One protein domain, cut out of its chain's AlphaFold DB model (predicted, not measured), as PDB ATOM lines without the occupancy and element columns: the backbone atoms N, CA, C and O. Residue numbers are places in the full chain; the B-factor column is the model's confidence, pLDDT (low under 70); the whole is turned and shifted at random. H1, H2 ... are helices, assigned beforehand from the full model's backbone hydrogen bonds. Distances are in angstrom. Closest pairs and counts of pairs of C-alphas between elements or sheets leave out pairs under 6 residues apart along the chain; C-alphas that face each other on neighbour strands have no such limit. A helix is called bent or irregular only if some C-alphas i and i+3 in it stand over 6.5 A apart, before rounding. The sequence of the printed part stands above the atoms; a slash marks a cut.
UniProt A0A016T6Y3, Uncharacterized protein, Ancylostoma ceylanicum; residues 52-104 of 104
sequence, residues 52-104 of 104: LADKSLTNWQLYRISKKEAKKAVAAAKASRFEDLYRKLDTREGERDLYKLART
ATOM      1  N   LEU A  52     146.469  48.486  56.090       96.38
ATOM      2  CA  LEU A  52     145.708  49.735  56.146       96.38
ATOM      3  C   LEU A  52     144.688  49.847  55.009       96.38
ATOM      4  O   LEU A  52     143.623  50.422  55.230       96.38
ATOM      5  N   ALA A  53     145.011  49.314  53.828       96.50
ATOM      6  CA  ALA A  53     144.109  49.282  52.680       96.50
ATOM      7  C   ALA A  53     142.968  48.275  52.884       96.50
ATOM      8  O   ALA A  53     141.806  48.606  52.671       96.50
ATOM      9  N   ASP A  54     143.303  47.073  53.350       92.62
ATOM     10  CA  ASP A  54     142.362  46.010  53.673       92.62
ATOM     11  C   ASP A  54     142.670  45.477  55.078       92.62
ATOM     12  O   ASP A  54     143.644  44.745  55.294       92.62
ATOM     13  N   LYS A  55     141.819  45.845  56.043       93.69
ATOM     14  CA  LYS A  55     141.946  45.508  57.473       93.69
ATOM     15  C   LYS A  55     141.650  44.031  57.774       93.69
ATOM     16  O   LYS A  55     141.225  43.700  58.884       93.69
ATOM     17  N   SER A  56     141.862  43.139  56.811       96.00
ATOM     18  CA  SER A  56     141.657  41.706  56.966       96.00
ATOM     19  C   SER A  56     142.596  41.093  58.007       96.00
ATOM     20  O   SER A  56     143.716  41.555  58.263       96.00
ATOM     21  N   LEU A  57     142.133  39.991  58.607       96.06
ATOM     22  CA  LEU A  57     142.908  39.214  59.576       96.06
ATOM     23  C   LEU A  57     144.218  38.696  58.961       96.06
ATOM     24  O   LEU A  57     145.251  38.678  59.631       96.06
ATOM     25  N   THR A  58     144.189  38.320  57.683       96.50
ATOM     26  CA  THR A  58     145.354  37.828  56.939       96.50
ATOM     27  C   THR A  58     146.428  38.905  56.827       96.50
ATOM     28  O   THR A  58     147.577  38.675  57.212       96.50
ATOM     29  N   ASN A  59     146.062  40.119  56.403       95.38
ATOM     30  CA  ASN A  59     147.011  41.230  56.304       95.38
ATOM     31  C   ASN A  59     147.563  41.627  57.677       95.38
ATOM     32  O   ASN A  59     148.753  41.927  57.818       95.38
ATOM     33  N   TRP A  60     146.730  41.557  58.719       95.38
ATOM     34  CA  TRP A  60     147.174  41.757  60.096       95.38
ATOM     35  C   TRP A  60     148.229  40.728  60.527       95.38
ATOM     36  O   TRP A  60     149.256  41.090  61.112       95.38
ATOM     37  N   GLN A  61     148.013  39.444  60.227       97.38
ATOM     38  CA  GLN A  61     148.969  38.377  60.528       97.38
ATOM     39  C   GLN A  61     150.287  38.566  59.766       97.38
ATOM     40  O   GLN A  61     151.352  38.519  60.387       97.38
ATOM     41  N   LEU A  62     150.233  38.872  58.466       97.19
ATOM     42  CA  LEU A  62     151.416  39.145  57.639       97.19
ATOM     43  C   LEU A  62     152.225  40.338  58.163       97.19
ATOM     44  O   LEU A  62     153.452  40.268  58.293       97.19
ATOM     45  N   TYR A  63     151.552  41.419  58.562       97.56
ATOM     46  CA  TYR A  63     152.210  42.549  59.213       97.56
ATOM     47  C   TYR A  63     152.886  42.148  60.533       97.56
ATOM     48  O   TYR A  63     154.011  42.569  60.812       97.56
ATOM     49  N   ARG A  64     152.248  41.315  61.365       97.75
ATOM     50  CA  ARG A  64     152.861  40.846  62.621       97.75
ATOM     51  C   ARG A  64     154.109  40.001  62.378       97.75
ATOM     52  O   ARG A  64     155.087  40.169  63.113       97.75
ATOM     53  N   ILE A  65     154.084  39.124  61.376       97.88
ATOM     54  CA  ILE A  65     155.223  38.276  61.002       97.88
ATOM     55  C   ILE A  65     156.383  39.153  60.524       97.88
ATOM     56  O   ILE A  65     157.442  39.154  61.154       97.88
ATOM     57  N   SER A  66     156.156  39.995  59.514       97.56
ATOM     58  CA  SER A  66     157.180  40.903  58.972       97.56
ATOM     59  C   SER A  66     157.725  41.879  60.025       97.56
ATOM     60  O   SER A  66     158.929  42.123  60.104       97.56
ATOM     61  N   LYS A  67     156.879  42.378  60.939       97.81
ATOM     62  CA  LYS A  67     157.320  43.187  62.089       97.81
ATOM     63  C   LYS A  67     158.274  42.416  63.008       97.81
ATOM     64  O   LYS A  67     159.252  42.996  63.489       97.81
ATOM     65  N   LYS A  68     157.995  41.137  63.283       98.25
ATOM     66  CA  LYS A  68     158.866  40.276  64.099       98.25
ATOM     67  C   LYS A  68     160.188  40.006  63.383       98.25
ATOM     68  O   LYS A  68     161.232  40.067  64.027       98.25
ATOM     69  N   GLU A  69     160.158  39.766  62.076       97.88
ATOM     70  CA  GLU A  69     161.359  39.555  61.262       97.88
ATOM     71  C   GLU A  69     162.255  40.788  61.202       97.88
ATOM     72  O   GLU A  69     163.452  40.675  61.453       97.88
ATOM     73  N   ALA A  70     161.690  41.981  60.998       97.75
ATOM     74  CA  ALA A  70     162.452  43.227  61.053       97.75
ATOM     75  C   ALA A  70     163.148  43.409  62.412       97.75
ATOM     76  O   ALA A  70     164.327  43.763  62.474       97.75
ATOM     77  N   LYS A  71     162.455  43.100  63.518       97.06
ATOM     78  CA  LYS A  71     163.053  43.146  64.863       97.06
ATOM     79  C   LYS A  71     164.187  42.126  65.021       97.06
ATOM     80  O   LYS A  71     165.208  42.458  65.620       97.06
ATOM     81  N   LYS A  72     164.026  40.910  64.485       97.25
ATOM     82  CA  LYS A  72     165.077  39.881  64.482       97.25
ATOM     83  C   LYS A  72     166.299  40.325  63.678       97.25
ATOM     84  O   LYS A  72     167.407  40.206  64.186       97.25
ATOM     85  N   ALA A  73     166.108  40.882  62.482       96.94
ATOM     86  CA  ALA A  73     167.202  41.365  61.638       96.94
ATOM     87  C   ALA A  73     168.018  42.460  62.339       96.94
ATOM     88  O   ALA A  73     169.244  42.418  62.351       96.94
ATOM     89  N   VAL A  74     167.337  43.400  63.000       94.88
ATOM     90  CA  VAL A  74     167.987  44.434  63.816       94.88
ATOM     91  C   VAL A  74     168.789  43.832  64.971       94.88
ATOM     92  O   VAL A  74     169.926  44.235  65.210       94.88
ATOM     93  N   ALA A  75     168.208  42.872  65.695       94.50
ATOM     94  CA  ALA A  75     168.893  42.200  66.793       94.50
ATOM     95  C   ALA A  75     170.131  41.433  66.300       94.50
ATOM     96  O   ALA A  75     171.179  41.527  66.929       94.50
ATOM     97  N   ALA A  76     170.034  40.754  65.154       93.88
ATOM     98  CA  ALA A  76     171.147  40.050  64.526       93.88
ATOM     99  C   ALA A  76     172.262  41.010  64.081       93.88
ATOM    100  O   ALA A  76     173.428  40.766  64.376       93.88
ATOM    101  N   ALA A  77     171.919  42.142  63.456       93.81
ATOM    102  CA  ALA A  77     172.899  43.166  63.086       93.81
ATOM    103  C   ALA A  77     173.629  43.728  64.317       93.81
ATOM    104  O   ALA A  77     174.847  43.908  64.300       93.81
ATOM    105  N   LYS A  78     172.900  43.959  65.418       92.19
ATOM    106  CA  LYS A  78     173.495  44.373  66.695       92.19
ATOM    107  C   LYS A  78     174.395  43.288  67.287       92.19
ATOM    108  O   LYS A  78     175.490  43.615  67.732       92.19
ATOM    109  N   ALA A  79     173.949  42.034  67.288       91.88
ATOM    110  CA  ALA A  79     174.734  40.913  67.789       91.88
ATOM    111  C   ALA A  79     176.049  40.781  67.013       91.88
ATOM    112  O   ALA A  79     177.102  40.797  67.632       91.88
ATOM    113  N   SER A  80     175.996  40.792  65.679       91.69
ATOM    114  CA  SER A  80     177.186  40.735  64.821       91.69
ATOM    115  C   SER A  80     178.146  41.903  65.072       91.69
ATOM    116  O   SER A  80     179.351  41.702  65.180       91.69
ATOM    117  N   ARG A  81     177.635  43.130  65.250       90.25
ATOM    118  CA  ARG A  81     178.487  44.300  65.522       90.25
ATOM    119  C   ARG A  81     179.263  44.190  66.835       90.25
ATOM    120  O   ARG A  81     180.375  44.706  66.923       90.25
ATOM    121  N   PHE A  82     178.649  43.610  67.861       88.88
ATOM    122  CA  PHE A  82     179.214  43.543  69.208       88.88
ATOM    123  C   PHE A  82     179.702  42.144  69.584       88.88
ATOM    124  O   PHE A  82     180.066  41.934  70.735       88.88
ATOM    125  N   GLU A  83     179.741  41.202  68.643       92.88
ATOM    126  CA  GLU A  83     180.104  39.811  68.911       92.88
ATOM    127  C   GLU A  83     181.488  39.709  69.555       92.88
ATOM    128  O   GLU A  83     181.630  39.130  70.627       92.88
ATOM    129  N   ASP A  84     182.489  40.365  68.964       89.50
ATOM    130  CA  ASP A  84     183.854  40.371  69.498       89.50
ATOM    131  C   ASP A  84     183.948  41.048  70.869       89.50
ATOM    132  O   ASP A  84     184.760  40.650  71.704       89.50
ATOM    133  N   LEU A  85     183.122  42.071  71.117       88.50
ATOM    134  CA  LEU A  85     183.054  42.718  72.424       88.50
ATOM    135  C   LEU A  85     182.508  41.738  73.461       88.50
ATOM    136  O   LEU A  85     183.135  41.555  74.497       88.50
ATOM    137  N   TYR A  86     181.379  41.089  73.175       87.50
ATOM    138  CA  TYR A  86     180.799  40.095  74.073       87.50
ATOM    139  C   TYR A  86     181.757  38.924  74.304       87.50
ATOM    140  O   TYR A  86     181.945  38.535  75.448       87.50
ATOM    141  N   ARG A  87     182.449  38.448  73.262       90.81
ATOM    142  CA  ARG A  87     183.464  37.392  73.379       90.81
ATOM    143  C   ARG A  87     184.605  37.784  74.320       90.81
ATOM    144  O   ARG A  87     185.047  36.966  75.112       90.81
ATOM    145  N   LYS A  88     185.080  39.033  74.257       90.69
ATOM    146  CA  LYS A  88     186.106  39.538  75.186       90.69
ATOM    147  C   LYS A  88     185.574  39.675  76.609       90.69
ATOM    148  O   LYS A  88     186.298  39.372  77.550       90.69
ATOM    149  N   LEU A  89     184.336  40.138  76.767       88.88
ATOM    150  CA  LEU A  89     183.702  40.313  78.075       88.88
ATOM    151  C   LEU A  89     183.391  38.988  78.773       88.88
ATOM    152  O   LEU A  89     183.361  38.966  79.994       88.88
ATOM    153  N   ASP A  90     183.239  37.900  78.021       88.44
ATOM    154  CA  ASP A  90     183.080  36.540  78.555       88.44
ATOM    155  C   ASP A  90     184.394  35.963  79.132       88.44
ATOM    156  O   ASP A  90     184.456  34.824  79.588       88.44
ATOM    157  N   THR A  91     185.479  36.748  79.113       94.19
ATOM    158  CA  THR A  91     186.756  36.393  79.738       94.19
ATOM    159  C   THR A  91     186.936  37.117  81.070       94.19
ATOM    160  O   THR A  91     186.553  38.275  81.237       94.19
ATOM    161  N   ARG A  92     187.636  36.471  82.010       91.19
ATOM    162  CA  ARG A  92     187.959  37.049  83.328       91.19
ATOM    163  C   ARG A  92     188.750  38.361  83.234       91.19
ATOM    164  O   ARG A  92     188.694  39.197  84.135       91.19
ATOM    165  N   GLU A  93     189.525  38.528  82.166       88.44
ATOM    166  CA  GLU A  93     190.265  39.756  81.875       88.44
ATOM    167  C   GLU A  93     189.318  40.879  81.439       88.44
ATOM    168  O   GLU A  93     189.366  41.966  82.014       88.44
ATOM    169  N   GLY A  94     188.391  40.589  80.519       88.62
ATOM    170  CA  GLY A  94     187.358  41.532  80.088       88.62
ATOM    171  C   GLY A  94     186.450  41.997  81.230       88.62
ATOM    172  O   GLY A  94     186.165  43.190  81.338       88.62
ATOM    173  N   GLU A  95     186.059  41.094  82.135       86.62
ATOM    174  CA  GLU A  95     185.320  41.455  83.353       86.62
ATOM    175  C   GLU A  95     186.117  42.415  84.247       86.62
ATOM    176  O   GLU A  95     185.594  43.440  84.697       86.62
ATOM    177  N   ARG A  96     187.404  42.122  84.495       91.00
ATOM    178  CA  ARG A  96     188.282  42.983  85.307       91.00
ATOM    179  C   ARG A  96     188.426  44.374  84.706       91.00
ATOM    180  O   ARG A  96     188.450  45.349  85.457       91.00
ATOM    181  N   ASP A  97     188.529  44.481  83.387       87.06
ATOM    182  CA  ASP A  97     188.640  45.775  82.715       87.06
ATOM    183  C   ASP A  97     187.350  46.599  82.836       87.06
ATOM    184  O   ASP A  97     187.418  47.807  83.072       87.06
ATOM    185  N   LEU A  98     186.178  45.951  82.813       86.12
ATOM    186  CA  LEU A  98     184.890  46.579  83.136       86.12
ATOM    187  C   LEU A  98     184.861  47.128  84.571       86.12
ATOM    188  O   LEU A  98     184.485  48.281  84.782       86.12
ATOM    189  N   TYR A  99     185.312  46.338  85.552       85.88
ATOM    190  CA  TYR A  99     185.398  46.775  86.951       85.88
ATOM    191  C   TYR A  99     186.357  47.956  87.146       85.88
ATOM    192  O   TYR A  99     186.062  48.852  87.936       85.88
ATOM    193  N   LYS A 100     187.490  47.991  86.429       89.81
ATOM    194  CA  LYS A 100     188.417  49.137  86.463       89.81
ATOM    195  C   LYS A 100     187.764  50.402  85.902       89.81
ATOM    196  O   LYS A 100     187.869  51.447  86.533       89.81
ATOM    197  N   LEU A 101     187.078  50.294  84.759       83.94
ATOM    198  CA  LEU A 101     186.363  51.408  84.122       83.94
ATOM    199  C   LEU A 101     185.205  51.941  84.974       83.94
ATOM    200  O   LEU A 101     184.915  53.129  84.932       83.94
ATOM    201  N   ALA A 102     184.531  51.080  85.738       82.62
ATOM    202  CA  ALA A 102     183.414  51.482  86.593       82.62
ATOM    203  C   ALA A 102     183.851  52.171  87.898       82.62
ATOM    204  O   ALA A 102     183.026  52.790  88.566       82.62
ATOM    205  N   ARG A 103     185.124  52.032  88.294       81.94
ATOM    206  CA  ARG A 103     185.649  52.587  89.551       81.94
ATOM    207  C   ARG A 103     186.205  54.011  89.412       81.94
ATOM    208  O   ARG A 103     186.482  54.629  90.436       81.94
ATOM    209  N   THR A 104     186.407  54.493  88.184       57.53
ATOM    210  CA  THR A 104     186.763  55.890  87.860       57.53
ATOM    211  C   THR A 104     185.537  56.778  87.794       57.53
ATOM    212  O   THR A 104     185.607  57.892  88.353       57.53
TER     213      THR A 104
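Overview. This is residues 52 to 104 of the 104 residues of an uncharacterized protein of Ancylostoma ceylanicum (UniProt A0A016T6Y3). One long kinked helix, H1, makes nearly the whole length of this rod, and a short helix, H2, turns off at its far end to make an L-shaped corner. There is no packed core: residues 53 to 59, 61 to 84 and 99 to 104 stand free. The printed part has 53 residues with two named helices, H1 then H2, and no named strand; the class is all helix. The whole is extended, with a radius of gyration of the C-alphas of 19.8 A and spans of 57 by 21 by 13 A.

Along the chain. The printed part begins at Leu 52, with its C-alpha at (145.708, 49.735, 56.146). H1 runs from residues 57 to 89, 44.8 A from first to last C-alpha, beginning at C-alpha 57 at (142.908, 39.214, 59.576). It is irregular: C-alphas 81 and 84 are 7.7 A apart, and it has a kink of 58 degrees near residue 82. H2 covers residues 92 to 102, 15.5 A from first to last C-alpha, and ends at C-alpha 102 at (183.414, 51.482, 86.593).

Arrangement. H1 and H2 are joined by a tight link of 2 residues. They are close but not clearly touching, with 2 pairs of C-alphas within 8 A. Their closest C-alphas, those of Lys 88 and Gly 94, are 5.4 A apart. Their lines are about perpendicular, at 84 degrees, the line of H1 being a rough one. In H2 every O i to N i+4 pair is within hydrogen-bond range; in H1 27 of 29 are.

Size, cuts and confidence. The two C-alphas farthest apart, those of Asp 54 and Thr 104, are 56.9 A apart. The printed part has no cut and ends at residue 104, the chain's last residue. The mean pLDDT of the printed part is 91.9, and residue 104 is under 70.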